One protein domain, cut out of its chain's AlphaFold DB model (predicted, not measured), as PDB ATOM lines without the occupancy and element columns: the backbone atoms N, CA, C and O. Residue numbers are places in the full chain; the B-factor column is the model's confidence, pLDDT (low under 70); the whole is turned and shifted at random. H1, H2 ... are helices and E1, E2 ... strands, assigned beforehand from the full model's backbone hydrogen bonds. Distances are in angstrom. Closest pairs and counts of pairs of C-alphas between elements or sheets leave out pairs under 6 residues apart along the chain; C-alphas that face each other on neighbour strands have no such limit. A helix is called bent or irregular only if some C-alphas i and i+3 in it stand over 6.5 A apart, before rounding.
ATOM      1  N   GLN A  21     134.569 235.932 161.335       96.12
ATOM      2  CA  GLN A  21     135.553 234.859 161.558       96.12
ATOM      3  C   GLN A  21     135.941 234.752 163.039       96.12
ATOM      4  O   GLN A  21     135.870 233.666 163.609       96.12
ATOM      5  N   ALA A  22     136.279 235.874 163.682       95.38
ATOM      6  CA  ALA A  22     136.643 235.897 165.100       95.38
ATOM      7  C   ALA A  22     135.485 235.454 166.011       95.38
ATOM      8  O   ALA A  22     135.703 234.740 166.990       95.38
ATOM      9  N   LYS A  23     134.240 235.834 165.684       95.44
ATOM     10  CA  LYS A  23     133.047 235.369 166.409       95.44
ATOM     11  C   LYS A  23     132.834 233.860 166.245       95.44
ATOM     12  O   LYS A  23     132.564 233.191 167.241       95.44
ATOM     13  N   ALA A  24     132.964 233.337 165.025       95.38
ATOM     14  CA  ALA A  24     132.853 231.906 164.752       95.38
ATOM     15  C   ALA A  24     133.907 231.107 165.534       95.38
ATOM     16  O   ALA A  24     133.569 230.141 166.216       95.38
ATOM     17  N   HIS A  25     135.161 231.568 165.495       96.12
ATOM     18  CA  HIS A  25     136.276 230.959 166.222       96.12
ATOM     19  C   HIS A  25     136.068 230.997 167.736       96.12
ATOM     20  O   HIS A  25     136.184 229.963 168.383       96.12
ATOM     21  N   SER A  26     135.668 232.144 168.296       94.00
ATOM     22  CA  SER A  26     135.408 232.275 169.738       94.00
ATOM     23  C   SER A  26     134.319 231.307 170.208       94.00
ATOM     24  O   SER A  26     134.495 230.612 171.203       94.00
ATOM     25  N   HIS A  27     133.212 231.212 169.465       93.44
ATOM     26  CA  HIS A  27     132.118 230.294 169.791       93.44
ATOM     27  C   HIS A  27     132.537 228.820 169.672       93.44
ATOM     28  O   HIS A  27     132.080 227.973 170.433       93.44
ATOM     29  N   TRP A  28     133.394 228.493 168.706       93.75
ATOM     30  CA  TRP A  28     133.963 227.154 168.587       93.75
ATOM     31  C   TRP A  28     134.903 226.835 169.762       93.75
ATOM     32  O   TRP A  28     134.776 225.773 170.368       93.75
ATOM     33  N   ALA A  29     135.773 227.777 170.137       92.69
ATOM     34  CA  ALA A  29     136.729 227.627 171.231       92.69
ATOM     35  C   ALA A  29     136.047 227.431 172.599       92.69
ATOM     36  O   ALA A  29     136.541 226.664 173.420       92.69
ATOM     37  N   GLU A  30     134.877 228.042 172.837       91.00
ATOM     38  CA  GLU A  30     134.068 227.826 174.055       91.00
ATOM     39  C   GLU A  30     133.637 226.360 174.263       91.00
ATOM     40  O   GLU A  30     133.352 225.943 175.389       91.00
ATOM     41  N   HIS A  31     133.581 225.580 173.184       87.56
ATOM     42  CA  HIS A  31     133.190 224.172 173.190       87.56
ATOM     43  C   HIS A  31     134.325 223.235 172.763       87.56
ATOM     44  O   HIS A  31     134.077 222.052 172.525       87.56
ATOM     45  N   PHE A  32     135.551 223.751 172.654       88.25
ATOM     46  CA  PHE A  32     136.705 222.952 172.279       88.25
ATOM     47  C   PHE A  32     137.040 221.942 173.379       88.25
ATOM     48  O   PHE A  32     137.211 222.302 174.544       88.25
ATOM     49  N   ASP A  33     137.151 220.676 172.985       88.38
ATOM     50  CA  ASP A  33     137.629 219.593 173.837       88.38
ATOM     51  C   ASP A  33     138.935 219.048 173.258       88.38
ATOM     52  O   ASP A  33     139.011 218.679 172.082       88.38
ATOM     53  N   TYR A  34     139.977 219.024 174.084       91.25
ATOM     54  CA  TYR A  34     141.302 218.617 173.650       91.25
ATOM     55  C   TYR A  34     141.396 217.088 173.585       91.25
ATOM     56  O   TYR A  34     141.680 216.409 174.573       91.25
ATOM     57  N   GLY A  35     141.189 216.544 172.384       91.50
ATOM     58  CA  GLY A  35     141.045 215.104 172.150       91.50
ATOM     59  C   GLY A  35     142.289 214.237 172.394       91.50
ATOM     60  O   GLY A  35     142.189 213.015 172.310       91.50
ATOM     61  N   TRP A  36     143.448 214.828 172.696       93.81
ATOM     62  CA  TRP A  36     144.713 214.102 172.889       93.81
ATOM     63  C   TRP A  36     145.138 213.960 174.351       93.81
ATOM     64  O   TRP A  36     146.168 213.341 174.628       93.81
ATOM     65  N   ALA A  37     144.345 214.481 175.293       94.06
ATOM     66  CA  ALA A  37     144.652 214.410 176.721       94.06
ATOM     67  C   ALA A  37     144.928 212.969 177.193       94.06
ATOM     68  O   ALA A  37     145.929 212.725 177.872       94.06
ATOM     69  N   ASP A  38     144.099 212.013 176.764       96.25
ATOM     70  CA  ASP A  38     144.211 210.599 177.138       96.25
ATOM     71  C   ASP A  38     145.492 209.941 176.596       96.25
ATOM     72  O   ASP A  38     146.123 209.139 177.288       96.25
ATOM     73  N   GLU A  39     145.893 210.252 175.359       97.25
ATOM     74  CA  GLU A  39     147.115 209.696 174.758       97.25
ATOM     75  C   GLU A  39     148.372 210.313 175.385       97.25
ATOM     76  O   GLU A  39     149.318 209.591 175.711       97.25
ATOM     77  N   ASN A  40     148.351 211.622 175.661       97.44
ATOM     78  CA  ASN A  40     149.409 212.299 176.412       97.44
ATOM     79  C   ASN A  40     149.584 211.649 177.799       97.44
ATOM     80  O   ASN A  40     150.705 211.333 178.207       97.44
ATOM     81  N   GLU A  41     148.485 211.390 178.519       97.38
ATOM     82  CA  GLU A  41     148.548 210.740 179.830       97.38
ATOM     83  C   GLU A  41     149.137 209.323 179.741       97.38
ATOM     84  O   GLU A  41     149.981 208.958 180.564       97.38
ATOM     85  N   LYS A  42     148.779 208.533 178.719       98.12
ATOM     86  CA  LYS A  42     149.368 207.198 178.504       98.12
ATOM     87  C   LYS A  42     150.875 207.260 178.268       98.12
ATOM     88  O   LYS A  42     151.598 206.447 178.847       98.12
ATOM     89  N   THR A  43     151.366 208.211 177.467       98.38
ATOM     90  CA  THR A  43     152.813 208.412 177.267       98.38
ATOM     91  C   THR A  43     153.504 208.745 178.589       98.38
ATOM     92  O   THR A  43     154.527 208.137 178.915       98.38
ATOM     93  N   LEU A  44     152.926 209.646 179.392       98.50
ATOM     94  CA  LEU A  44     153.470 210.004 180.702       98.50
ATOM     95  C   LEU A  44     153.527 208.790 181.642       98.50
ATOM     96  O   LEU A  44     154.565 208.527 182.246       98.50
ATOM     97  N   GLN A  45     152.444 208.014 181.724       98.00
ATOM     98  CA  GLN A  45     152.376 206.807 182.552       98.00
ATOM     99  C   GLN A  45     153.384 205.738 182.103       98.00
ATOM    100  O   GLN A  45     154.012 205.091 182.939       98.00
ATOM    101  N   ALA A  46     153.570 205.547 180.795       98.12
ATOM    102  CA  ALA A  46     154.567 204.616 180.271       98.12
ATOM    103  C   ALA A  46     156.003 205.080 180.577       98.12
ATOM    104  O   ALA A  46     156.868 204.261 180.905       98.12
ATOM    105  N   PHE A  47     156.254 206.392 180.546       98.44
ATOM    106  CA  PHE A  47     157.530 206.973 180.957       98.44
ATOM    107  C   PHE A  47     157.799 206.760 182.456       98.44
ATOM    108  O   PHE A  47     158.883 206.304 182.809       98.44
ATOM    109  N   GLU A  48     156.813 206.985 183.330       98.00
ATOM    110  CA  GLU A  48     156.899 206.680 184.774       98.00
ATOM    111  C   GLU A  48     157.102 205.184 185.072       98.00
ATOM    112  O   GLU A  48     157.696 204.818 186.079       98.00
ATOM    113  N   GLN A  49     156.571 204.289 184.237       95.88
ATOM    114  CA  GLN A  49     156.784 202.845 184.399       95.88
ATOM    115  C   GLN A  49     158.185 202.421 183.959       95.88
ATOM    116  O   GLN A  49     158.756 201.488 184.524       95.88
ATOM    117  N   THR A  50     158.722 203.097 182.944       97.12
ATOM    118  CA  THR A  50     160.050 202.818 182.394       97.12
ATOM    119  C   THR A  50     161.141 203.370 183.302       97.12
ATOM    120  O   THR A  50     162.101 202.675 183.620       97.12
ATOM    121  N   PHE A  51     160.996 204.618 183.735       97.12
ATOM    122  CA  PHE A  51     161.959 205.309 184.579       97.12
ATOM    123  C   PHE A  51     161.413 205.404 185.990       97.12
ATOM    124  O   PHE A  51     160.261 205.753 186.177       97.12
ATOM    125  N   ASN A  52     162.251 205.147 186.989       96.00
ATOM    126  CA  ASN A  52     161.861 205.080 188.397       96.00
ATOM    127  C   ASN A  52     161.516 206.465 188.998       96.00
ATOM    128  O   ASN A  52     162.205 206.966 189.889       96.00
ATOM    129  N   ILE A  53     160.469 207.108 188.482       97.69
ATOM    130  CA  ILE A  53     159.955 208.422 188.872       97.69
ATOM    131  C   ILE A  53     158.422 208.395 188.943       97.69
ATOM    132  O   ILE A  53     157.774 207.550 188.330       97.69
ATOM    133  N   LYS A  54     157.835 209.367 189.641       98.12
ATOM    134  CA  LYS A  54     156.385 209.589 189.667       98.12
ATOM    135  C   LYS A  54     156.057 211.067 189.514       98.12
ATOM    136  O   LYS A  54     156.579 211.887 190.260       98.12
ATOM    137  N   VAL A  55     155.185 211.421 188.581       97.62
ATOM    138  CA  VAL A  55     154.644 212.770 188.403       97.62
ATOM    139  C   VAL A  55     153.361 212.890 189.224       97.62
ATOM    140  O   VAL A  55     152.299 212.396 188.860       97.62
ATOM    141  N   ASP A  56     153.479 213.531 190.385       92.00
ATOM    142  CA  ASP A  56     152.422 213.577 191.399       92.00
ATOM    143  C   ASP A  56     151.331 214.600 191.080       92.00
ATOM    144  O   ASP A  56     150.177 214.452 191.485       92.00
ATOM    145  N   ARG A  57     151.718 215.706 190.441       94.38
ATOM    146  CA  ARG A  57     150.820 216.810 190.110       94.38
ATOM    147  C   ARG A  57     151.289 217.480 188.840       94.38
ATOM    148  O   ARG A  57     152.462 217.829 188.743       94.38
ATOM    149  N   TRP A  58     150.376 217.704 187.917       97.50
ATOM    150  CA  TRP A  58     150.661 218.396 186.677       97.50
ATOM    151  C   TRP A  58     149.386 219.012 186.115       97.50
ATOM    152  O   TRP A  58     148.281 218.614 186.480       97.50
ATOM    153  N   SER A  59     149.562 220.016 185.268       96.69
ATOM    154  CA  SER A  59     148.516 220.603 184.439       96.69
ATOM    155  C   SER A  59     149.180 221.273 183.249       96.69
ATOM    156  O   SER A  59     150.287 221.803 183.370       96.69
ATOM    157  N   TYR A  60     148.481 221.298 182.130       96.44
ATOM    158  CA  TYR A  60     148.794 222.162 181.005       96.44
ATOM    159  C   TYR A  60     147.487 222.692 180.425       96.44
ATOM    160  O   TYR A  60     146.447 222.042 180.547       96.44
ATOM    161  N   ASP A  61     147.555 223.888 179.867       95.06
ATOM    162  CA  ASP A  61     146.513 224.507 179.056       95.06
ATOM    163  C   ASP A  61     147.149 224.994 177.742       95.06
ATOM    164  O   ASP A  61     148.235 224.543 177.381       95.06
ATOM    165  N   ASP A  62     146.483 225.874 177.006       93.56
ATOM    166  CA  ASP A  62     146.952 226.459 175.748       93.56
ATOM    167  C   ASP A  62     147.990 227.575 175.940       93.56
ATOM    168  O   ASP A  62     148.562 228.083 174.980       93.56
ATOM    169  N   TYR A  63     148.281 227.960 177.182       94.88
ATOM    170  CA  TYR A  63     149.181 229.069 177.489       94.88
ATOM    171  C   TYR A  63     150.378 228.638 178.335       94.88
ATOM    172  O   TYR A  63     151.519 229.042 178.090       94.88
ATOM    173  N   SER A  64     150.138 227.798 179.331       97.25
ATOM    174  CA  SER A  64     151.044 227.467 180.413       97.25
ATOM    175  C   SER A  64     151.023 225.980 180.745       97.25
ATOM    176  O   SER A  64     150.090 225.241 180.446       97.25
ATOM    177  N   TYR A  65     152.085 225.532 181.401       98.19
ATOM    178  CA  TYR A  65     152.148 224.199 181.974       98.19
ATOM    179  C   TYR A  65     152.938 224.234 183.275       98.19
ATOM    180  O   TYR A  65     153.828 225.063 183.480       98.19
ATOM    181  N   TRP A  66     152.629 223.301 184.164       98.00
ATOM    182  CA  TRP A  66     153.415 223.060 185.359       98.00
ATOM    183  C   TRP A  66     153.337 221.591 185.743       98.00
ATOM    184  O   TRP A  66     152.358 220.897 185.476       98.00
ATOM    185  N   TYR A  67     154.379 221.117 186.410       98.25
ATOM    186  CA  TYR A  67     154.423 219.758 186.917       98.25
ATOM    187  C   TYR A  67     155.309 219.675 188.151       98.25
ATOM    188  O   TYR A  67     156.172 220.517 188.408       98.25
ATOM    189  N   ARG A  68     155.089 218.620 188.922       97.88
ATOM    190  CA  ARG A  68     155.929 218.189 190.024       97.88
ATOM    191  C   ARG A  68     156.078 216.684 189.933       97.88
ATOM    192  O   ARG A  68     155.087 215.970 189.807       97.88
ATOM    193  N   PHE A  69     157.312 216.226 190.072       98.06
ATOM    194  CA  PHE A  69     157.624 214.811 190.130       98.06
ATOM    195  C   PHE A  69     158.513 214.495 191.328       98.06
ATOM    196  O   PHE A  69     159.146 215.381 191.912       98.06
ATOM    197  N   THR A  70     158.541 213.218 191.670       97.75
ATOM    198  CA  THR A  70     159.383 212.611 192.684       97.75
ATOM    199  C   THR A  70     160.271 211.576 191.997       97.75
ATOM    200  O   THR A  70     159.778 210.719 191.264       97.75
ATOM    201  N   SER A  71     161.582 211.662 192.222       97.25
ATOM    202  CA  SER A  71     162.524 210.610 191.830       97.25
ATOM    203  C   SER A  71     162.530 209.508 192.887       97.25
ATOM    204  O   SER A  71     162.527 209.794 194.088       97.25
ATOM    205  N   HIS A  72     162.526 208.252 192.451       97.56
ATOM    206  CA  HIS A  72     162.682 207.085 193.322       97.56
ATOM    207  C   HIS A  72     164.052 206.416 193.160       97.56
ATOM    208  O   HIS A  72     164.297 205.362 193.753       97.56
ATOM    209  N   TYR A  73     164.947 207.016 192.377       97.62
ATOM    210  CA  TYR A  73     166.351 206.631 192.343       97.62
ATOM    211  C   TYR A  73     167.041 206.963 193.671       97.62
ATOM    212  O   TYR A  73     166.605 207.821 194.441       97.62
ATOM    213  N   SER A  74     168.142 206.270 193.951       97.88
ATOM    214  CA  SER A  74     169.032 206.673 195.041       97.88
ATOM    215  C   SER A  74     169.726 208.003 194.720       97.88
ATOM    216  O   SER A  74     169.912 208.354 193.556       97.88
ATOM    217  N   GLU A  75     170.187 208.724 195.748       97.56
ATOM    218  CA  GLU A  75     170.954 209.968 195.563       97.56
ATOM    219  C   GLU A  75     172.186 209.757 194.663       97.56
ATOM    220  O   GLU A  75     172.533 210.616 193.854       97.56
ATOM    221  N   GLU A  76     172.843 208.598 194.756       97.62
ATOM    222  CA  GLU A  76     173.988 208.269 193.902       97.62
ATOM    223  C   GLU A  76     173.599 208.112 192.426       97.62
ATOM    224  O   GLU A  76     174.345 208.552 191.548       97.62
ATOM    225  N   GLU A  77     172.445 207.496 192.156       97.81
ATOM    226  CA  GLU A  77     171.905 207.308 190.808       97.81
ATOM    227  C   GLU A  77     171.441 208.629 190.200       97.81
ATOM    228  O   GLU A  77     171.835 208.944 189.076       97.81
ATOM    229  N   ASP A  78     170.695 209.435 190.960       98.12
ATOM    230  CA  ASP A  78     170.230 210.760 190.537       98.12
ATOM    231  C   ASP A  78     171.396 211.675 190.132       98.12
ATOM    232  O   ASP A  78     171.255 212.496 189.226       98.12
ATOM    233  N   ASN A  79     172.568 211.494 190.753       98.44
ATOM    234  CA  ASN A  79     173.791 212.252 190.486       98.44
ATOM    235  C   ASN A  79     174.721 211.623 189.425       98.44
ATOM    236  O   ASN A  79     175.791 212.180 189.136       98.44
ATOM    237  N   LEU A  80     174.359 210.484 188.819       98.50
ATOM    238  CA  LEU A  80     175.104 209.934 187.683       98.50
ATOM    239  C   LEU A  80     175.095 210.934 186.528       98.50
ATOM    240  O   LEU A  80     174.056 211.488 186.199       98.50
ATOM    241  N   LYS A  81     176.243 211.121 185.871       98.25
ATOM    242  CA  LYS A  81     176.398 212.031 184.725       98.25
ATOM    243  C   LYS A  81     177.439 211.546 183.721       98.25
ATOM    244  O   LYS A  81     178.210 210.618 184.010       98.25
ATOM    245  N   GLY A  82     177.471 212.170 182.545       98.06
ATOM    246  CA  GLY A  82     178.422 211.868 181.475       98.06
ATOM    247  C   GLY A  82     178.454 210.388 181.106       98.06
ATOM    248  O   GLY A  82     177.435 209.701 181.070       98.06
ATOM    249  N   VAL A  83     179.656 209.856 180.881       98.06
ATOM    250  CA  VAL A  83     179.846 208.457 180.453       98.06
ATOM    251  C   VAL A  83     179.287 207.445 181.464       98.06
ATOM    252  O   VAL A  83     178.880 206.352 181.068       98.06
ATOM    253  N   ARG A  84     179.249 207.776 182.764       98.19
ATOM    254  CA  ARG A  84     178.664 206.885 183.780       98.19
ATOM    255  C   ARG A  84     177.153 206.779 183.611       98.19
ATOM    256  O   ARG A  84     176.645 205.663 183.599       98.19
ATOM    257  N   LEU A  85     176.474 207.912 183.428       98.62
ATOM    258  CA  LEU A  85     175.039 207.939 183.147       98.62
ATOM    259  C   LEU A  85     174.720 207.250 181.820       98.62
ATOM    260  O   LEU A  85     173.836 206.407 181.781       98.62
ATOM    261  N   LEU A  86     175.496 207.508 180.761       98.56
ATOM    262  CA  LEU A  86     175.303 206.836 179.471       98.56
ATOM    263  C   LEU A  86     175.341 205.314 179.629       98.56
ATOM    264  O   LEU A  86     174.445 204.615 179.162       98.56
ATOM    265  N   LYS A  87     176.360 204.787 180.320       98.38
ATOM    266  CA  LYS A  87     176.469 203.345 180.574       98.38
ATOM    267  C   LYS A  87     175.310 202.822 181.415       98.38
ATOM    268  O   LYS A  87     174.825 201.733 181.135       98.38
ATOM    269  N   TYR A  88     174.875 203.574 182.425       98.44
ATOM    270  CA  TYR A  88     173.721 203.207 183.242       98.44
ATOM    271  C   TYR A  88     172.450 203.102 182.391       98.44
ATOM    272  O   TYR A  88     171.771 202.081 182.452       98.44
ATOM    273  N   LEU A  89     172.178 204.091 181.535       98.25
ATOM    274  CA  LEU A  89     171.007 204.088 180.658       98.25
ATOM    275  C   LEU A  89     171.040 202.927 179.659       98.25
ATOM    276  O   LEU A  89     170.069 202.189 179.538       98.25
ATOM    277  N   VAL A  90     172.176 202.709 178.991       96.94
ATOM    278  CA  VAL A  90     172.334 201.606 178.029       96.94
ATOM    279  C   VAL A  90     172.220 200.237 178.707       96.94
ATOM    280  O   VAL A  90     171.674 199.308 178.126       96.94
ATOM    281  N   ASN A  91     172.719 200.077 179.931       97.44
ATOM    282  CA  ASN A  91     172.673 198.777 180.598       97.44
ATOM    283  C   ASN A  91     171.290 198.441 181.168       97.44
ATOM    284  O   ASN A  91     170.945 197.261 181.205       97.44
ATOM    285  N   ASN A  92     170.528 199.444 181.611       97.25
ATOM    286  CA  ASN A  92     169.255 199.224 182.301       97.25
ATOM    287  C   ASN A  92     168.031 199.427 181.400       97.25
ATOM    288  O   ASN A  92     167.077 198.675 181.541       97.25
ATOM    289  N   TYR A  93     168.078 200.365 180.445       97.06
ATOM    290  CA  TYR A  93     166.904 200.803 179.673       97.06
ATOM    291  C   TYR A  93     167.012 200.564 178.165       97.06
ATOM    292  O   TYR A  93     166.182 201.044 177.400       97.06
ATOM    293  N   TRP A  94     168.029 199.840 177.677       94.81
ATOM    294  CA  TRP A  94     168.198 199.639 176.229       94.81
ATOM    295  C   TRP A  94     166.965 199.034 175.555       94.81
ATOM    296  O   TRP A  94     166.623 199.437 174.451       94.81
ATOM    297  N   ASN A  95     166.313 198.060 176.192       93.00
ATOM    298  CA  ASN A  95     165.161 197.391 175.587       93.00
ATOM    299  C   ASN A  95     163.887 198.242 175.630       93.00
ATOM    300  O   ASN A  95     162.998 198.003 174.818       93.00
ATOM    301  N   ASP A  96     163.823 199.215 176.536       95.31
ATOM    302  CA  ASP A  96     162.713 200.160 176.657       95.31
ATOM    303  C   ASP A  96     162.904 201.355 175.709       95.31
ATOM    304  O   ASP A  96     161.950 201.879 175.150       95.31
ATOM    305  N   LEU A  97     164.161 201.740 175.457       96.19
ATOM    306  CA  LEU A  97     164.546 202.822 174.543       96.19
ATOM    307  C   LEU A  97     164.649 202.388 173.074       96.19
ATOM    308  O   LEU A  97     164.695 203.228 172.177       96.19
ATOM    309  N   TYR A  98     164.751 201.086 172.805       95.62
ATOM    310  CA  TYR A  98     164.989 200.578 171.460       95.62
ATOM    311  C   TYR A  98     164.224 199.288 171.179       95.62
ATOM    312  O   TYR A  98     164.486 198.233 171.757       95.62
ATOM    313  N   ILE A  99     163.361 199.329 170.163       92.88
ATOM    314  CA  ILE A  99     162.632 198.160 169.678       92.88
ATOM    315  C   ILE A  99     163.498 197.402 168.658       92.88
ATOM    316  O   ILE A  99     163.842 197.930 167.593       92.88
ATOM    317  N   PRO A 100     163.835 196.122 168.904       94.00
ATOM    318  CA  PRO A 100     164.629 195.345 167.966       94.00
ATOM    319  C   PRO A 100     163.814 194.852 166.768       94.00
ATOM    320  O   PRO A 100     162.736 194.256 166.914       94.00
ATOM    321  N   LYS A 101     164.397 194.975 165.566       93.44
ATOM    322  CA  LYS A 101     163.819 194.428 164.331       93.44
ATOM    323  C   LYS A 101     163.613 192.920 164.460       93.44
ATOM    324  O   LYS A 101     164.542 192.173 164.782       93.44
ATOM    325  N   THR A 102     162.402 192.458 164.157       93.56
ATOM    326  CA  THR A 102     162.104 191.026 164.056       93.56
ATOM    327  C   THR A 102     162.654 190.485 162.737       93.56
ATOM    328  O   THR A 102     162.289 190.961 161.666       93.56
ATOM    329  N   ILE A 103     163.527 189.481 162.811       92.44
ATOM    330  CA  ILE A 103     164.069 188.770 161.653       92.44
ATOM    331  C   ILE A 103     163.438 187.381 161.618       92.44
ATOM    332  O   ILE A 103     163.573 186.606 162.569       92.44
ATOM    333  N   TRP A 104     162.766 187.077 160.514       94.12
ATOM    334  CA  TRP A 104     162.156 185.778 160.263       94.12
ATOM    335  C   TRP A 104     163.139 184.850 159.552       94.12
ATOM    336  O   TRP A 104     163.907 185.282 158.692       94.12
ATOM    337  N   GLY A 105     163.132 183.571 159.925       91.94
ATOM    338  CA  GLY A 105     163.816 182.537 159.156       91.94
ATOM    339  C   GLY A 105     163.165 182.361 157.782       91.94
ATOM    340  O   GLY A 105     161.995 182.685 157.610       91.94
ATOM    341  N   HIS A 106     163.902 181.791 156.826       90.06
ATOM    342  CA  HIS A 106     163.467 181.615 155.430       90.06
ATOM    343  C   HIS A 106     162.056 181.011 155.278       90.06
ATOM    344  O   HIS A 106     161.303 181.387 154.390       90.06
ATOM    345  N   ASN A 107     161.671 180.103 156.181       92.25
ATOM    346  CA  ASN A 107     160.376 179.419 156.137       92.25
ATOM    347  C   ASN A 107     159.307 180.058 157.046       92.25
ATOM    348  O   ASN A 107     158.290 179.421 157.301       92.25
ATOM    349  N   TYR A 108     159.555 181.243 157.619       88.50
ATOM    350  CA  TYR A 108     158.670 181.983 158.539       88.50
ATOM    351  C   TYR A 108     158.218 181.230 159.809       88.50
ATOM    352  O   TYR A 108     157.376 181.711 160.559       88.50
ATOM    353  N   LYS A 109     158.816 180.069 160.106       92.62
ATOM    354  CA  LYS A 109     158.518 179.261 161.305       92.62
ATOM    355  C   LYS A 109     159.309 179.680 162.542       92.62
ATOM    356  O   LYS A 109     158.932 179.338 163.657       92.62
ATOM    357  N   THR A 110     160.417 180.391 162.357       93.38
ATOM    358  CA  THR A 110     161.276 180.869 163.443       93.38
ATOM    359  C   THR A 110     161.445 182.378 163.340       93.38
ATOM    360  O   THR A 110     161.537 182.932 162.243       93.38
ATOM    361  N   LYS A 111     161.492 183.046 164.495       93.75
ATOM    362  CA  LYS A 111     161.778 184.478 164.608       93.75
ATOM    363  C   LYS A 111     162.897 184.710 165.606       93.75
ATOM    364  O   LYS A 111     162.991 184.006 166.609       93.75
ATOM    365  N   ARG A 112     163.714 185.727 165.352       91.94
ATOM    366  CA  ARG A 112     164.662 186.272 166.328       91.94
ATOM    367  C   ARG A 112     164.587 187.790 166.341       91.94
ATOM    368  O   ARG A 112     164.251 188.406 165.331       91.94
ATOM    369  N   LYS A 113     164.928 188.392 167.473       93.00
ATOM    370  CA  LYS A 113     165.100 189.839 167.591       93.00
ATOM    371  C   LYS A 113     166.536 190.212 167.238       93.00
ATOM    372  O   LYS A 113     167.481 189.516 167.618       93.00
ATOM    373  N   SER A 114     166.700 191.258 166.438       91.19
ATOM    374  CA  SER A 114     168.016 191.792 166.107       91.19
ATOM    375  C   SER A 114     168.648 192.444 167.334       91.19
ATOM    376  O   SER A 114     167.955 193.062 168.129       91.19
ATOM    377  N   ARG A 115     169.969 192.324 167.475       85.62
ATOM    378  CA  ARG A 115     170.744 193.020 168.520       85.62
ATOM    379  C   ARG A 115     171.450 194.275 168.001       85.62
ATOM    380  O   ARG A 115     172.118 194.948 168.766       85.62
ATOM    381  N   VAL A 116     171.357 194.524 166.694       87.62
ATOM    382  CA  VAL A 116     172.079 195.599 165.988       87.62
ATOM    383  C   VAL A 116     171.099 196.521 165.269       87.62
ATOM    384  O   VAL A 116     171.220 197.734 165.328       87.62
ATOM    385  N   PHE A 117     170.101 195.937 164.606       92.44
ATOM    386  CA  PHE A 117     169.046 196.685 163.921       92.44
ATOM    387  C   PHE A 117     167.906 196.956 164.895       92.44
ATOM    388  O   PHE A 117     167.068 196.077 165.126       92.44
ATOM    389  N   VAL A 118     167.904 198.157 165.453       94.06
ATOM    390  CA  VAL A 118     166.887 198.647 166.379       94.06
ATOM    391  C   VAL A 118     166.272 199.943 165.855       94.06
ATOM    392  O   VAL A 118     166.876 200.610 165.017       94.06
ATOM    393  N   THR A 119     165.077 200.270 166.332       93.50
ATOM    394  CA  THR A 119     164.412 201.557 166.106       93.50
ATOM    395  C   THR A 119     164.068 202.192 167.448       93.50
ATOM    396  O   THR A 119     163.831 201.470 168.414       93.50
ATOM    397  N   ASN A 120     164.057 203.518 167.500       93.12
ATOM    398  CA  ASN A 120     163.612 204.312 168.643       93.12
ATOM    399  C   ASN A 120     162.301 205.071 168.352       93.12
ATOM    400  O   ASN A 120     161.998 206.064 169.007       93.12
ATOM    401  N   ASP A 121     161.560 204.609 167.346       92.12
ATOM    402  CA  ASP A 121     160.301 205.191 166.880       92.12
ATOM    403  C   ASP A 121     159.143 204.826 167.817       92.12
ATOM    404  O   ASP A 121     158.838 203.639 167.956       92.12
ATOM    405  N   CYS A 122     158.572 205.841 168.479       90.38
ATOM    406  CA  CYS A 122     157.456 205.767 169.430       90.38
ATOM    407  C   CYS A 122     157.459 204.515 170.325       90.38
ATOM    408  O   CYS A 122     156.570 203.663 170.260       90.38
ATOM    409  N   VAL A 123     158.519 204.355 171.122       95.50
ATOM    410  CA  VAL A 123     158.802 203.089 171.818       95.50
ATOM    411  C   VAL A 123     157.955 202.822 173.065       95.50
ATOM    412  O   VAL A 123     157.960 201.686 173.536       95.50
ATOM    413  N   LEU A 124     157.234 203.817 173.595       96.00
ATOM    414  CA  LEU A 124     156.452 203.665 174.827       96.00
ATOM    415  C   LEU A 124     155.022 203.211 174.521       96.00
ATOM    416  O   LEU A 124     154.563 202.186 175.020       96.00
ATOM    417  N   THR A 125     154.323 203.963 173.678       96.12
ATOM    418  CA  THR A 125     152.898 203.805 173.371       96.12
ATOM    419  C   THR A 125     152.626 203.671 171.873       96.12
ATOM    420  O   THR A 125     151.588 203.131 171.489       96.12
ATOM    421  N   GLY A 126     153.551 204.112 171.016       93.38
ATOM    422  CA  GLY A 126     153.322 204.229 169.573       93.38
ATOM    423  C   GLY A 126     152.819 205.613 169.139       93.38
ATOM    424  O   GLY A 126     152.619 205.832 167.945       93.38
ATOM    425  N   TYR A 127     152.642 206.543 170.080       95.06
ATOM    426  CA  TYR A 127     152.183 207.912 169.851       95.06
ATOM    427  C   TYR A 127     153.353 208.905 169.769       95.06
ATOM    428  O   TYR A 127     154.398 208.700 170.384       95.06
ATOM    429  N   TYR A 128     153.199 209.991 169.005       93.56
ATOM    430  CA  TYR A 128     154.319 210.886 168.692       93.56
ATOM    431  C   TYR A 128     154.896 211.602 169.923       93.56
ATOM    432  O   TYR A 128     156.084 211.911 169.921       93.56
ATOM    433  N   MET A 129     154.119 211.807 170.995       96.81
ATOM    434  CA  MET A 129     154.637 212.406 172.235       96.81
ATOM    435  C   MET A 129     155.700 211.548 172.928       96.81
ATOM    436  O   MET A 129     156.478 212.062 173.734       96.81
ATOM    437  N   ASP A 130     155.796 210.260 172.587       97.75
ATOM    438  CA  ASP A 130     156.906 209.410 173.012       97.75
ATOM    439  C   ASP A 130     158.252 209.978 172.540       97.75
ATOM    440  O   ASP A 130     159.255 209.875 173.250       97.75
ATOM    441  N   TYR A 131     158.283 210.583 171.346       95.69
ATOM    442  CA  TYR A 131     159.473 211.267 170.856       95.69
ATOM    443  C   TYR A 131     159.805 212.455 171.738       95.69
ATOM    444  O   TYR A 131     160.932 212.542 172.209       95.69
ATOM    445  N   GLU A 132     158.833 213.323 172.007       97.12
ATOM    446  CA  GLU A 132     159.041 214.551 172.779       97.12
ATOM    447  C   GLU A 132     159.574 214.256 174.186       97.12
ATOM    448  O   GLU A 132     160.554 214.863 174.627       97.12
ATOM    449  N   ILE A 133     158.995 213.264 174.873       98.50
ATOM    450  CA  ILE A 133     159.425 212.909 176.230       98.50
ATOM    451  C   ILE A 133     160.785 212.193 176.257       98.50
ATOM    452  O   ILE A 133     161.551 212.383 177.199       98.50
ATOM    453  N   LEU A 134     161.135 211.398 175.235       98.44
ATOM    454  CA  LEU A 134     162.403 210.650 175.188       98.44
ATOM    455  C   LEU A 134     163.539 211.387 174.470       98.44
ATOM    456  O   LEU A 134     164.701 210.984 174.597       98.44
ATOM    457  N   GLN A 135     163.245 212.456 173.729       97.81
ATOM    458  CA  GLN A 135     164.221 213.189 172.925       97.81
ATOM    459  C   GLN A 135     165.461 213.598 173.738       97.81
ATOM    460  O   GLN A 135     166.576 213.326 173.276       97.81
ATOM    461  N   PRO A 136     165.336 214.135 174.973       98.56
ATOM    462  CA  PRO A 136     166.509 214.497 175.765       98.56
ATOM    463  C   PRO A 136     167.411 213.303 176.094       98.56
ATOM    464  O   PRO A 136     168.634 213.453 176.119       98.56
ATOM    465  N   ILE A 137     166.843 212.107 176.297       98.44
ATOM    466  CA  ILE A 137     167.615 210.878 176.526       98.44
ATOM    467  C   ILE A 137     168.387 210.504 175.264       98.44
ATOM    468  O   ILE A 137     169.586 210.239 175.341       98.44
ATOM    469  N   TYR A 138     167.741 210.502 174.097       98.06
ATOM    470  CA  TYR A 138     168.419 210.147 172.848       98.06
ATOM    471  C   TYR A 138     169.534 211.124 172.492       98.06
ATOM    472  O   TYR A 138     170.599 210.697 172.038       98.06
ATOM    473  N   ASP A 139     169.325 212.417 172.713       98.12
ATOM    474  CA  ASP A 139     170.356 213.419 172.461       98.12
ATOM    475  C   ASP A 139     171.518 213.292 173.449       98.12
ATOM    476  O   ASP A 139     172.678 213.321 173.027       98.12
ATOM    477  N   PHE A 140     171.232 213.002 174.722       98.56
ATOM    478  CA  PHE A 140     172.263 212.662 175.702       98.56
ATOM    479  C   PHE A 140     173.047 211.395 175.312       98.56
ATOM    480  O   PHE A 140     174.271 211.362 175.429       98.56
ATOM    481  N   LEU A 141     172.386 210.344 174.815       97.81
ATOM    482  CA  LEU A 141     173.061 209.111 174.385       97.81
ATOM    483  C   LEU A 141     173.974 209.330 173.168       97.81
ATOM    484  O   LEU A 141     175.016 208.679 173.069       97.81
ATOM    485  N   LYS A 142     173.613 210.243 172.255       97.19
ATOM    486  CA  LYS A 142     174.452 210.622 171.104       97.19
ATOM    487  C   LYS A 142     175.665 211.451 171.530       97.19
ATOM    488  O   LYS A 142     176.756 211.245 170.998       97.19
ATOM    489  N   ALA A 143     175.473 212.390 172.454       97.44
ATOM    490  CA  ALA A 143     176.494 213.336 172.891       97.44
ATOM    491  C   ALA A 143     176.387 213.582 174.410       97.44
ATOM    492  O   ALA A 143     175.823 214.594 174.829       97.44
ATOM    493  N   PRO A 144     176.921 212.674 175.252       96.44
ATOM    494  CA  PRO A 144     176.771 212.775 176.699       96.44
ATOM    495  C   PRO A 144     177.517 213.992 177.247       96.44
ATOM    496  O   PRO A 144     178.711 214.174 176.994       96.44
ATOM    497  N   ASP A 145     176.820 214.782 178.054       96.50
ATOM    498  CA  ASP A 145     177.343 215.960 178.739       96.50
ATOM    499  C   ASP A 145     177.349 215.753 180.270       96.50
ATOM    500  O   ASP A 145     177.282 214.629 180.772       96.50
ATOM    501  N   ASN A 146     177.484 216.833 181.043       97.69
ATOM    502  CA  ASN A 146     177.500 216.761 182.506       97.69
ATOM    503  C   ASN A 146     176.104 216.760 183.154       97.69
ATOM    504  O   ASN A 146     176.051 216.834 184.382       97.69
ATOM    505  N   THR A 147     175.021 216.654 182.372       98.12
ATOM    506  CA  THR A 147     173.649 216.522 182.888       98.12
ATOM    507  C   THR A 147     173.562 215.303 183.805       98.12
ATOM    508  O   THR A 147     174.073 214.228 183.466       98.12
ATOM    509  N   THR A 148     172.944 215.470 184.972       98.75
ATOM    510  CA  THR A 148     172.684 214.357 185.892       98.75
ATOM    511  C   THR A 148     171.452 213.546 185.480       98.75
ATOM    512  O   THR A 148     170.659 214.001 184.657       98.75
ATOM    513  N   LEU A 149     171.245 212.350 186.043       98.69
ATOM    514  CA  LEU A 149     170.024 211.577 185.783       98.69
ATOM    515  C   LEU A 149     168.777 212.382 186.170       98.69
ATOM    516  O   LEU A 149     167.838 212.463 185.381       98.69
ATOM    517  N   TYR A 150     168.800 213.034 187.335       98.69
ATOM    518  CA  TYR A 150     167.692 213.871 187.794       98.69
ATOM    519  C   TYR A 150     167.408 215.028 186.825       98.69
ATOM    520  O   TYR A 150     166.269 215.236 186.406       98.69
ATOM    521  N   GLU A 151     168.444 215.764 186.410       98.75
ATOM    522  CA  GLU A 151     168.309 216.857 185.438       98.75
ATOM    523  C   GLU A 151     167.827 216.354 184.072       98.75
ATOM    524  O   GLU A 151     167.090 217.053 183.376       98.75
ATOM    525  N   LEU A 152     168.212 215.137 183.681       98.69
ATOM    526  CA  LEU A 152     167.746 214.516 182.448       98.69
ATOM    527  C   LEU A 152     166.246 214.207 182.521       98.69
ATOM    528  O   LEU A 152     165.535 214.510 181.565       98.69
ATOM    529  N   MET A 153     165.745 213.698 183.653       98.62
ATOM    530  CA  MET A 153     164.302 213.505 183.872       98.62
ATOM    531  C   MET A 153     163.544 214.839 183.831       98.62
ATOM    532  O   MET A 153     162.500 214.924 183.186       98.62
ATOM    533  N   VAL A 154     164.100 215.906 184.423       98.56
ATOM    534  CA  VAL A 154     163.540 217.269 184.317       98.56
ATOM    535  C   VAL A 154     163.445 217.711 182.855       98.56
ATOM    536  O   VAL A 154     162.405 218.216 182.440       98.56
ATOM    537  N   LYS A 155     164.499 217.514 182.053       98.69
ATOM    538  CA  LYS A 155     164.488 217.873 180.624       98.69
ATOM    539  C   LYS A 155     163.413 217.105 179.851       98.69
ATOM    540  O   LYS A 155     162.725 217.722 179.043       98.69
ATOM    541  N   CYS A 156     163.252 215.806 180.120       98.75
ATOM    542  CA  CYS A 156     162.223 214.956 179.505       98.75
ATOM    543  C   CYS A 156     160.816 215.473 179.810       98.75
ATOM    544  O   CYS A 156     160.057 215.785 178.895       98.75
ATOM    545  N   LEU A 157     160.496 215.649 181.096       98.75
ATOM    546  CA  LEU A 157     159.184 216.133 181.524       98.75
ATOM    547  C   LEU A 157     158.913 217.558 181.031       98.75
ATOM    548  O   LEU A 157     157.814 217.850 180.571       98.75
ATOM    549  N   ASN A 158     159.912 218.444 181.067       98.50
ATOM    550  CA  ASN A 158     159.756 219.800 180.554       98.50
ATOM    551  C   ASN A 158     159.479 219.825 179.046       98.50
ATOM    552  O   ASN A 158     158.630 220.596 178.613       98.50
ATOM    553  N   GLY A 159     160.197 219.015 178.261       98.19
ATOM    554  CA  GLY A 159     159.966 218.886 176.821       98.19
ATOM    555  C   GLY A 159     158.556 218.384 176.527       98.19
ATOM    556  O   GLY A 159     157.825 219.025 175.782       98.19
ATOM    557  N   PHE A 160     158.145 217.316 177.209       98.62
ATOM    558  CA  PHE A 160     156.815 216.729 177.078       98.62
ATOM    559  C   PHE A 160     155.681 217.708 177.414       98.62
ATOM    560  O   PHE A 160     154.793 217.919 176.593       98.62
ATOM    561  N   PHE A 161     155.710 218.347 178.589       98.56
ATOM    562  CA  PHE A 161     154.638 219.272 178.976       98.56
ATOM    563  C   PHE A 161     154.617 220.537 178.116       98.56
ATOM    564  O   PHE A 161     153.539 221.053 177.826       98.56
ATOM    565  N   LYS A 162     155.784 221.002 177.651       98.38
ATOM    566  CA  LYS A 162     155.853 222.071 176.655       98.38
ATOM    567  C   LYS A 162     155.197 221.644 175.342       98.38
ATOM    568  O   LYS A 162     154.423 222.418 174.801       98.38
ATOM    569  N   ALA A 163     155.479 220.439 174.850       98.19
ATOM    570  CA  ALA A 163     154.879 219.929 173.621       98.19
ATOM    571  C   ALA A 163     153.354 219.761 173.746       98.19
ATOM    572  O   ALA A 163     152.636 220.128 172.826       98.19
ATOM    573  N   CYS A 164     152.855 219.295 174.897       98.12
ATOM    574  CA  CYS A 164     151.414 219.226 175.173       98.12
ATOM    575  C   CYS A 164     150.751 220.611 175.123       98.12
ATOM    576  O   CYS A 164     149.705 220.770 174.499       98.12
ATOM    577  N   ARG A 165     151.376 221.615 175.752       97.62
ATOM    578  CA  ARG A 165     150.915 223.010 175.718       97.62
ATOM    579  C   ARG A 165     150.912 223.547 174.289       97.62
ATOM    580  O   ARG A 165     149.902 224.072 173.847       97.62
ATOM    581  N   ASP A 166     152.031 223.409 173.576       97.56
ATOM    582  CA  ASP A 166     152.187 223.928 172.209       97.56
ATOM    583  C   ASP A 166     151.183 223.279 171.233       97.56
ATOM    584  O   ASP A 166     150.651 223.958 170.358       97.56
ATOM    585  N   ASP A 167     150.898 221.981 171.386       96.88
ATOM    586  CA  ASP A 167     149.888 221.284 170.583       96.88
ATOM    587  C   ASP A 167     148.468 221.779 170.898       96.88
ATOM    588  O   ASP A 167     147.695 222.052 169.981       96.88
ATOM    589  N   MET A 168     148.134 221.975 172.177       96.19
ATOM    590  CA  MET A 168     146.842 222.543 172.571       96.19
ATOM    591  C   MET A 168     146.671 223.988 172.069       96.19
ATOM    592  O   MET A 168     145.614 224.321 171.533       96.19
ATOM    593  N   GLU A 169     147.715 224.817 172.181       96.50
ATOM    594  CA  GLU A 169     147.763 226.188 171.646       96.50
ATOM    595  C   GLU A 169     147.499 226.202 170.137       96.50
ATOM    596  O   GLU A 169     146.671 226.973 169.648       96.50
ATOM    597  N   TYR A 170     148.163 225.312 169.392       95.50
ATOM    598  CA  TYR A 170     147.953 225.196 167.955       95.50
ATOM    599  C   TYR A 170     146.535 224.736 167.624       95.50
ATOM    600  O   TYR A 170     145.893 225.348 166.771       95.50
ATOM    601  N   GLN A 171     146.012 223.712 168.302       94.25
ATOM    602  CA  GLN A 171     144.666 223.219 168.017       94.25
ATOM    603  C   GLN A 171     143.593 224.269 168.292       94.25
ATOM    604  O   GLN A 171     142.620 224.316 167.551       94.25
ATOM    605  N   LEU A 172     143.793 225.154 169.272       94.31
ATOM    606  CA  LEU A 172     142.903 226.284 169.554       94.31
ATOM    607  C   LEU A 172     143.097 227.495 168.630       94.31
ATOM    608  O   LEU A 172     142.320 228.448 168.708       94.31
ATOM    609  N   SER A 173     144.103 227.494 167.757       94.75
ATOM    610  CA  SER A 173     144.405 228.632 166.886       94.75
ATOM    611  C   SER A 173     143.341 228.870 165.804       94.75
ATOM    612  O   SER A 173     142.603 227.970 165.400       94.75
ATOM    613  N   GLU A 174     143.292 230.099 165.276       94.00
ATOM    614  CA  GLU A 174     142.450 230.429 164.116       94.00
ATOM    615  C   GLU A 174     142.816 229.593 162.876       94.00
ATOM    616  O   GLU A 174     141.948 229.298 162.056       94.00
ATOM    617  N   GLU A 175     144.089 229.207 162.738       94.62
ATOM    618  CA  GLU A 175     144.590 228.393 161.627       94.62
ATOM    619  C   GLU A 175     144.025 226.972 161.692       94.62
ATOM    620  O   GLU A 175     143.372 226.533 160.745       94.62
ATOM    621  N   ALA A 176     144.169 226.295 162.835       93.44
ATOM    622  CA  ALA A 176     143.609 224.958 163.036       93.44
ATOM    623  C   ALA A 176     142.075 224.951 162.923       93.44
ATOM    624  O   ALA A 176     141.484 224.032 162.347       93.44
ATOM    625  N   PHE A 177     141.407 226.001 163.409       95.19
ATOM    626  CA  PHE A 177     139.968 226.159 163.223       95.19
ATOM    627  C   PHE A 177     139.580 226.312 161.747       95.19
ATOM    628  O   PHE A 177     138.610 225.691 161.308       95.19
ATOM    629  N   ALA A 178     140.327 227.096 160.966       94.81
ATOM    630  CA  ALA A 178     140.073 227.256 159.539       94.81
ATOM    631  C   ALA A 178     140.255 225.941 158.769       94.81
ATOM    632  O   ALA A 178     139.386 225.584 157.972       94.81
ATOM    633  N   GLU A 179     141.320 225.190 159.062       94.62
ATOM    634  CA  GLU A 179     141.541 223.853 158.499       94.62
ATOM    635  C   GLU A 179     140.405 222.890 158.867       94.62
ATOM    636  O   GLU A 179     139.901 222.155 158.015       94.62
ATOM    637  N   SER A 180     139.941 222.931 160.120       92.38
ATOM    638  CA  SER A 180     138.810 222.125 160.588       92.38
ATOM    639  C   SER A 180     137.505 222.495 159.878       92.38
ATOM    640  O   SER A 180     136.748 221.606 159.482       92.38
ATOM    641  N   CYS A 181     137.249 223.788 159.654       93.88
ATOM    642  CA  CYS A 181     136.081 224.245 158.902       93.88
ATOM    643  C   CYS A 181     136.095 223.724 157.463       93.88
ATOM    644  O   CYS A 181     135.069 223.247 156.980       93.88
ATOM    645  N   GLU A 182     137.247 223.781 156.790       93.75
ATOM    646  CA  GLU A 182     137.403 223.265 155.428       93.75
ATOM    647  C   GLU A 182     137.236 221.739 155.385       93.75
ATOM    648  O   GLU A 182     136.472 221.222 154.568       93.75
ATOM    649  N   ALA A 183     137.872 221.010 156.306       94.00
ATOM    650  CA  ALA A 183     137.797 219.551 156.366       94.00
ATOM    651  C   ALA A 183     136.374 219.030 156.639       94.00
ATOM    652  O   ALA A 183     135.984 217.988 156.106       94.00
ATOM    653  N   ASN A 184     135.594 219.751 157.451       92.94
ATOM    654  CA  ASN A 184     134.226 219.373 157.810       92.94
ATOM    655  C   ASN A 184     133.151 220.004 156.910       92.94
ATOM    656  O   ASN A 184     131.984 219.636 157.026       92.94
ATOM    657  N   ASN A 185     133.526 220.880 155.969       94.31
ATOM    658  CA  ASN A 185     132.609 221.664 155.132       94.31
ATOM    659  C   ASN A 185     131.608 222.490 155.963       94.31
ATOM    660  O   ASN A 185     130.408 222.503 155.671       94.31
TER     661      ASN A 185
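Overview. This is residues 21 to 185 of the 196 residues of an uncharacterized protein of Prevotella intermedia (UniProt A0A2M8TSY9). A loose bundle of three helices side by side, H2, H5 and H6, makes the core, and the bent strand hairpin E1 E2 covers one side of it, along H6 and the neighbouring H2. At one end H4 leads into a second strand hairpin, E3 E4, whose tip, residues 105 to 110, sticks out free; at the far end H1 and H7 lie near each other, about perpendicular, with the first residue of H7, Glu 174, close to His 25 of H1. The printed part has 165 residues, with seven named helices and four named strands in the order H1 H2 E1 E2 H3 H4 E3 E4 H5 H6 H7; each two-stranded sheet is antiparallel. The class is mixed, helices and strands; the whole is loose, with a radius of gyration of the C-alphas of 19.7 A, and flat, spanning 56 by 51 by 26 A.

Arrangement. Start at the hairpin of E1, residues 53 to 60, and E2, residues 65 to 71, where N 54 and O 70 are 2.9 A apart, within hydrogen-bond range; E1 bends by 66 degrees at residue 57. From E2 look to H6, residues 149 to 171: the closest C-alphas, of Tyr 65 and Phe 161, are 6.3 A apart. H5, residues 129 to 142, touches H6, closest at the C-alphas of Ile 133 and Phe 160, 4.7 A, in a helical hairpin running opposite ways at 38 degrees, only just a steep tilt. With its residues 129 to 133 alone H5 touches H2, residues 37 to 50, closest at the C-alphas of Thr 43 and Asp 130, 6.0 A. H3, residues 75 to 78, only just touches H6, with 3 pairs of C-alphas within 8 A, at residues 149 to 150 alone; the closest are those of Asp 78 and Leu 149, 4.8 A. H4, residues 82 to 97, is close to H5 but not clearly touching, with the C-alphas of Leu 86 and Leu 141 closest at 6.0 A. Next comes the hairpin of E3, residues 99 to 104, and E4, residues 111 to 119, with N 103 and O 112 at 2.8 A; E4 bends by 94 degrees at residue 116. H1, residues 21 to 29, and H7, residues 174 to 184, are close but not clearly touching and about perpendicular at 82 degrees; the C-alphas of His 25 and Glu 174 are closest at 6.5 A. Every O i to N i+4 pair is within hydrogen-bond range in H1, H2, H6 and H7, against 9 of 12 in H4 and 8 of 10 in H5; H3 is too short for such a pair.

Along the chain. Find C-alpha 21 at (135.553, 234.859, 161.558), where H1 begins. H6 runs 33.1 A from C-alpha 149 at (170.024, 211.577, 185.783) to C-alpha 171 at (144.666, 223.219, 168.017). H2 measures 20.1 A, H5 19.9 A, E2 19.7 A and E1 19.4 A. H4 and H5 are irregular: C-alphas 92 and 95 are 8.1 A apart, and C-alphas 133 and 136 are 7.3 A apart.

Size, cuts and confidence. The two C-alphas farthest apart, those of Lys 23 and Asn 107, are 63.1 A from each other. The printed part has no cut and no long link, its mean pLDDT is 95.8, and no printed residue is under 70.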